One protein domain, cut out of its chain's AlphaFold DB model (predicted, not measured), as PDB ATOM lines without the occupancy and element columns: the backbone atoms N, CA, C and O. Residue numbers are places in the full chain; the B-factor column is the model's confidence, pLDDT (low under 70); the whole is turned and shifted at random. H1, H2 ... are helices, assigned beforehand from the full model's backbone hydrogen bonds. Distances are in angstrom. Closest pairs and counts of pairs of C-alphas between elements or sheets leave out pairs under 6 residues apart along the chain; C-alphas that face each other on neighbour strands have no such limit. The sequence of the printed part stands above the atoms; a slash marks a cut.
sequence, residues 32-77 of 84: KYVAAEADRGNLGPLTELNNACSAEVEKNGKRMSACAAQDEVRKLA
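What this domain is: This is residues 32 to 77 of the 84 residues of an uncharacterized protein of Variovorax sp. WS11 (UniProt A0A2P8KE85). A short helix, H1, lies across the open end of a helical hairpin made by H2 and H3, by the first residues of H2 and the last of H3. The 46 printed residues hold three named helices, in the order H1, H2, H3, and the class is all helix. The whole is compact, with a radius of gyration of the C-alphas of 10.5 A, yet elongated, spanning 32 by 18 by 11 A.

Where its parts are: Find C-alpha 32 at (-4.261, -11.630, 54.394); from there H1 runs to residue 39. H2, residues 44 to 60, covers 24.1 A. H3, residues 65 to 76, covers 16.6 A and ends at C-alpha 76, (-3.332, -17.933, 51.243).

How they stand to each other: H1 touches residues 45 to 46 of H2 at a steep tilt of 58 degrees; look at C-alphas 34 and 45, the closest, 5.6 A apart. H1 touches residues 73 to 76 of H3, closest at C-alphas 35 and 73, 5.2 A. The hairpin of H2 and H3 has a steep tilt of 40 degrees, opposite ways; residues 65 to 70 of H3 touch H2, closest at C-alphas 53 and 67, 4.6 A. In H1, H2 and H3 every O i to N i+4 pair is within hydrogen-bond range.

The domain as a whole: The C-alphas of Arg 40 and Gly 61 are the two farthest apart, 32.6 A. Both links are tight, the printed part has no cut, and no printed residue is under 70 in pLDDT.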
ATOM      1  N   LYS A  32      -4.113 -10.834  53.169       85.81
ATOM      2  CA  LYS A  32      -4.261 -11.630  54.394       85.81
ATOM      3  C   LYS A  32      -5.627 -11.413  55.023       85.81
ATOM      4  O   LYS A  32      -6.242 -12.377  55.473       85.81
ATOM      5  N   TYR A  33      -6.102 -10.170  55.030       86.31
ATOM      6  CA  TYR A  33      -7.437  -9.840  55.519       86.31
ATOM      7  C   TYR A  33      -8.513 -10.503  54.655       86.31
ATOM      8  O   TYR A  33      -9.374 -11.203  55.178       86.31
ATOM      9  N   VAL A  34      -8.420 -10.352  53.330       85.25
ATOM     10  CA  VAL A  34      -9.400 -10.932  52.399       85.25
ATOM     11  C   VAL A  34      -9.407 -12.461  52.479       85.25
ATOM     12  O   VAL A  34     -10.481 -13.056  52.516       85.25
ATOM     13  N   ALA A  35      -8.236 -13.104  52.559       85.94
ATOM     14  CA  ALA A  35      -8.151 -14.552  52.736       85.94
ATOM     15  C   ALA A  35      -8.750 -15.010  54.075       85.94
ATOM     16  O   ALA A  35      -9.485 -15.990  54.104       85.94
ATOM     17  N   ALA A  36      -8.491 -14.292  55.174       86.19
ATOM     18  CA  ALA A  36      -9.042 -14.631  56.485       86.19
ATOM     19  C   ALA A  36     -10.570 -14.465  56.542       86.19
ATOM     20  O   ALA A  36     -11.250 -15.287  57.151       86.19
ATOM     21  N   GLU A  37     -11.116 -13.428  55.906       85.38
ATOM     22  CA  GLU A  37     -12.563 -13.233  55.789       85.38
ATOM     23  C   GLU A  37     -13.202 -14.305  54.896       85.38
ATOM     24  O   GLU A  37     -14.221 -14.884  55.274       85.38
ATOM     25  N   ALA A  38     -12.562 -14.664  53.778       84.69
ATOM     26  CA  ALA A  38     -13.014 -15.760  52.924       84.69
ATOM     27  C   ALA A  38     -12.992 -17.115  53.659       84.69
ATOM     28  O   ALA A  38     -13.964 -17.865  53.577       84.69
ATOM     29  N   ASP A  39     -11.946 -17.396  54.444       83.69
ATOM     30  CA  ASP A  39     -11.840 -18.590  55.299       83.69
ATOM     31  C   ASP A  39     -12.941 -18.630  56.381       83.69
ATOM     32  O   ASP A  39     -13.361 -19.708  56.803       83.69
ATOM     33  N   ARG A  40     -13.436 -17.466  56.827       83.38
ATOM     34  CA  ARG A  40     -14.582 -17.336  57.750       83.38
ATOM     35  C   ARG A  40     -15.942 -17.464  57.052       83.38
ATOM     36  O   ARG A  40     -16.967 -17.430  57.727       83.38
ATOM     37  N   GLY A  41     -15.967 -17.598  55.724       82.31
ATOM     38  CA  GLY A  41     -17.185 -17.643  54.911       82.31
ATOM     39  C   GLY A  41     -17.718 -16.270  54.484       82.31
ATOM     40  O   GLY A  41     -18.771 -16.198  53.853       82.31
ATOM     41  N   ASN A  42     -17.007 -15.179  54.785       83.38
ATOM     42  CA  ASN A  42     -17.352 -13.839  54.321       83.38
ATOM     43  C   ASN A  42     -16.713 -13.562  52.951       83.38
ATOM     44  O   ASN A  42     -15.547 -13.181  52.839       83.38
ATOM     45  N   LEU A  43     -17.497 -13.733  51.885       84.62
ATOM     46  CA  LEU A  43     -17.038 -13.549  50.504       84.62
ATOM     47  C   LEU A  43     -17.141 -12.099  49.995       84.62
ATOM     48  O   LEU A  43     -16.772 -11.838  48.849       84.62
ATOM     49  N   GLY A  44     -17.626 -11.150  50.807       88.50
ATOM     50  CA  GLY A  44     -17.775  -9.743  50.412       88.50
ATOM     51  C   GLY A  44     -16.451  -9.106  49.964       88.50
ATOM     52  O   GLY A  44     -16.347  -8.698  48.806       88.50
ATOM     53  N   PRO A  45     -15.401  -9.121  50.807       86.75
ATOM     54  CA  PRO A  45     -14.095  -8.556  50.456       86.75
ATOM     55  C   PRO A  45     -13.446  -9.237  49.243       86.75
ATOM     56  O   PRO A  45     -12.798  -8.586  48.425       86.75
ATOM     57  N   LEU A  46     -13.650 -10.551  49.090       85.81
ATOM     58  CA  LEU A  46     -13.164 -11.302  47.932       85.81
ATOM     59  C   LEU A  46     -13.883 -10.879  46.644       85.81
ATOM     60  O   LEU A  46     -13.265 -10.775  45.586       85.81
ATOM     61  N   THR A  47     -15.184 -10.605  46.733       87.75
ATOM     62  CA  THR A  47     -15.995 -10.127  45.608       87.75
ATOM     63  C   THR A  47     -15.571  -8.723  45.183       87.75
ATOM     64  O   THR A  47     -15.403  -8.470  43.992       87.75
ATOM     65  N   GLU A  48     -15.325  -7.822  46.137       89.06
ATOM     66  CA  GLU A  48     -14.806  -6.480  45.850       89.06
ATOM     67  C   GLU A  48     -13.431  -6.525  45.175       89.06
ATOM     68  O   GLU A  48     -13.204  -5.811  44.195       89.06
ATOM     69  N   LEU A  49     -12.543  -7.405  45.644       88.31
ATOM     70  CA  LEU A  49     -11.228  -7.629  45.047       88.31
ATOM     71  C   LEU A  49     -11.330  -8.153  43.607       88.31
ATOM     72  O   LEU A  49     -10.655  -7.638  42.714       88.31
ATOM     73  N   ASN A  50     -12.209  -9.127  43.360       89.62
ATOM     74  CA  ASN A  50     -12.457  -9.649  42.014       89.62
ATOM     75  C   ASN A  50     -12.998  -8.557  41.081       89.62
ATOM     76  O   ASN A  50     -12.505  -8.406  39.965       89.62
ATOM     77  N   ASN A  51     -13.963  -7.757  41.541       90.19
ATOM     78  CA  ASN A  51     -14.523  -6.655  40.757       90.19
ATOM     79  C   ASN A  51     -13.470  -5.586  40.448       90.19
ATOM     80  O   ASN A  51     -13.425  -5.069  39.332       90.19
ATOM     81  N   ALA A  52     -12.595  -5.273  41.406       88.00
ATOM     82  CA  ALA A  52     -11.498  -4.338  41.193       88.00
ATOM     83  C   ALA A  52     -10.469  -4.871  40.186       88.00
ATOM     84  O   ALA A  52     -10.026  -4.110  39.329       88.00
ATOM     85  N   CYS A  53     -10.128  -6.163  40.239       89.12
ATOM     86  CA  CYS A  53      -9.277  -6.791  39.228       89.12
ATOM     87  C   CYS A  53      -9.929  -6.741  37.837       89.12
ATOM     88  O   CYS A  53      -9.278  -6.324  36.879       89.12
ATOM     89  N   SER A  54     -11.215  -7.086  37.719       89.25
ATOM     90  CA  SER A  54     -11.949  -6.995  36.449       89.25
ATOM     91  C   SER A  54     -11.957  -5.567  35.900       89.25
ATOM     92  O   SER A  54     -11.591  -5.357  34.748       89.25
ATOM     93  N   ALA A  55     -12.258  -4.571  36.737       88.50
ATOM     94  CA  ALA A  55     -12.252  -3.165  36.338       88.50
ATOM     95  C   ALA A  55     -10.849  -2.664  35.941       88.50
ATOM     96  O   ALA A  55     -10.712  -1.881  34.998       88.50
ATOM     97  N   GLU A  56      -9.787  -3.109  36.624       86.25
ATOM     98  CA  GLU A  56      -8.405  -2.803  36.237       86.25
ATOM     99  C   GLU A  56      -8.064  -3.381  34.860       86.25
ATOM    100  O   GLU A  56      -7.422  -2.692  34.064       86.25
ATOM    101  N   VAL A  57      -8.484  -4.617  34.578       89.75
ATOM    102  CA  VAL A  57      -8.250  -5.282  33.290       89.75
ATOM    103  C   VAL A  57      -9.060  -4.619  32.181       89.75
ATOM    104  O   VAL A  57      -8.504  -4.353  31.122       89.75
ATOM    105  N   GLU A  58     -10.328  -4.290  32.420       89.88
ATOM    106  CA  GLU A  58     -11.168  -3.577  31.451       89.88
ATOM    107  C   GLU A  58     -10.603  -2.192  31.120       89.88
ATOM    108  O   GLU A  58     -10.570  -1.790  29.959       89.88
ATOM    109  N   LYS A  59     -10.105  -1.469  32.130       86.38
ATOM    110  CA  LYS A  59      -9.581  -0.111  31.953       86.38
ATOM    111  C   LYS A  59      -8.176  -0.076  31.355       86.38
ATOM    112  O   LYS A  59      -7.884   0.788  30.535       86.38
ATOM    113  N   ASN A  60      -7.285  -0.957  31.808       83.88
ATOM    114  CA  ASN A  60      -5.861  -0.907  31.459       83.88
ATOM    115  C   ASN A  60      -5.441  -1.985  30.449       83.88
ATOM    116  O   ASN A  60      -4.297  -1.974  29.999       83.88
ATOM    117  N   GLY A  61      -6.318  -2.940  30.129       87.25
ATOM    118  CA  GLY A  61      -6.025  -4.081  29.258       87.25
ATOM    119  C   GLY A  61      -5.056  -5.103  29.859       87.25
ATOM    120  O   GLY A  61      -4.567  -5.979  29.149       87.25
ATOM    121  N   LYS A  62      -4.722  -4.989  31.151       84.50
ATOM    122  CA  LYS A  62      -3.742  -5.850  31.826       84.50
ATOM    123  C   LYS A  62      -4.042  -6.014  33.310       84.50
ATOM    124  O   LYS A  62      -4.628  -5.135  33.939       84.50
ATOM    125  N   ARG A  63      -3.589  -7.140  33.865       85.88
ATOM    126  CA  ARG A  63      -3.672  -7.448  35.299       85.88
ATOM    127  C   ARG A  63      -2.661  -6.589  36.057       85.88
ATOM    128  O   ARG A  63      -1.470  -6.649  35.757       85.88
ATOM    129  N   MET A  64      -3.145  -5.787  37.000       85.44
ATOM    130  CA  MET A  64      -2.329  -4.876  37.804       85.44
ATOM    131  C   MET A  64      -2.438  -5.254  39.292       85.44
ATOM    132  O   MET A  64      -2.414  -6.438  39.636       85.44
ATOM    133  N   SER A  65      -2.491  -4.264  40.180       84.44
ATOM    134  CA  SER A  65      -2.327  -4.431  41.623       84.44
ATOM    135  C   SER A  65      -3.461  -5.214  42.291       84.44
ATOM    136  O   SER A  65      -3.190  -6.064  43.140       84.44
ATOM    137  N   ALA A  66      -4.715  -5.006  41.872       84.44
ATOM    138  CA  ALA A  66      -5.856  -5.727  42.428       84.44
ATOM    139  C   ALA A  66      -5.823  -7.202  42.008       84.44
ATOM    140  O   ALA A  66      -6.036  -8.098  42.820       84.44
ATOM    141  N   CYS A  67      -5.452  -7.477  40.759       86.44
ATOM    142  CA  CYS A  67      -5.277  -8.849  40.296       86.44
ATOM    143  C   CYS A  67      -4.103  -9.568  40.979       86.44
ATOM    144  O   CYS A  67      -4.199 -10.763  41.250       86.44
ATOM    145  N   ALA A  68      -3.013  -8.856  41.286       87.31
ATOM    146  CA  ALA A  68      -1.900  -9.414  42.052       87.31
ATOM    147  C   ALA A  68      -2.327  -9.764  43.487       87.31
ATOM    148  O   ALA A  68      -2.029 -10.854  43.970       87.31
ATOM    149  N   ALA A  69      -3.095  -8.887  44.141       85.81
ATOM    150  CA  ALA A  69      -3.675  -9.175  45.450       85.81
ATOM    151  C   ALA A  69      -4.635 -10.379  45.400       85.81
ATOM    152  O   ALA A  69      -4.603 -11.211  46.302       85.81
ATOM    153  N   GLN A  70      -5.427 -10.535  44.333       86.62
ATOM    154  CA  GLN A  70      -6.289 -11.708  44.132       86.62
ATOM    155  C   GLN A  70      -5.485 -13.014  44.022       86.62
ATOM    156  O   GLN A  70      -5.857 -14.027  44.621       86.62
ATOM    157  N   ASP A  71      -4.369 -12.997  43.292       87.81
ATOM    158  CA  ASP A  71      -3.486 -14.160  43.171       87.81
ATOM    159  C   ASP A  71      -2.837 -14.514  44.522       87.81
ATOM    160  O   ASP A  71      -2.741 -15.693  44.865       87.81
ATOM    161  N   GLU A  72      -2.454 -13.516  45.326       86.81
ATOM    162  CA  GLU A  72      -1.952 -13.723  46.692       86.81
ATOM    163  C   GLU A  72      -3.028 -14.289  47.628       86.81
ATOM    164  O   GLU A  72      -2.770 -15.259  48.340       86.81
ATOM    165  N   VAL A  73      -4.260 -13.769  47.582       86.38
ATOM    166  CA  VAL A  73      -5.389 -14.330  48.345       86.38
ATOM    167  C   VAL A  73      -5.587 -15.800  48.000       86.38
ATOM    168  O   VAL A  73      -5.749 -16.615  48.899       86.38
ATOM    169  N   ARG A  74      -5.517 -16.173  46.717       83.75
ATOM    170  CA  ARG A  74      -5.672 -17.569  46.285       83.75
ATOM    171  C   ARG A  74      -4.567 -18.489  46.810       83.75
ATOM    172  O   ARG A  74      -4.827 -19.669  47.020       83.75
ATOM    173  N   LYS A  75      -3.349 -17.975  47.014       83.88
ATOM    174  CA  LYS A  75      -2.252 -18.731  47.645       83.88
ATOM    175  C   LYS A  75      -2.470 -18.919  49.146       83.88
ATOM    176  O   LYS A  75      -2.022 -19.920  49.697       83.88
ATOM    177  N   LEU A  76      -3.100 -17.943  49.799       82.12
ATOM    178  CA  LEU A  76      -3.332 -17.933  51.243       82.12
ATOM    179  C   LEU A  76      -4.602 -18.686  51.649       82.12
ATOM    180  O   LEU A  76      -4.626 -19.308  52.709       82.12
ATOM    181  N   ALA A  77      -5.645 -18.618  50.822       72.81
ATOM    182  CA  ALA A  77      -6.921 -19.262  51.070       72.81
ATOM    183  C   ALA A  77      -6.745 -20.780  51.090       72.81
ATOM    184  O   ALA A  77      -6.105 -21.372  50.211       72.81
TER     185      ALA A  77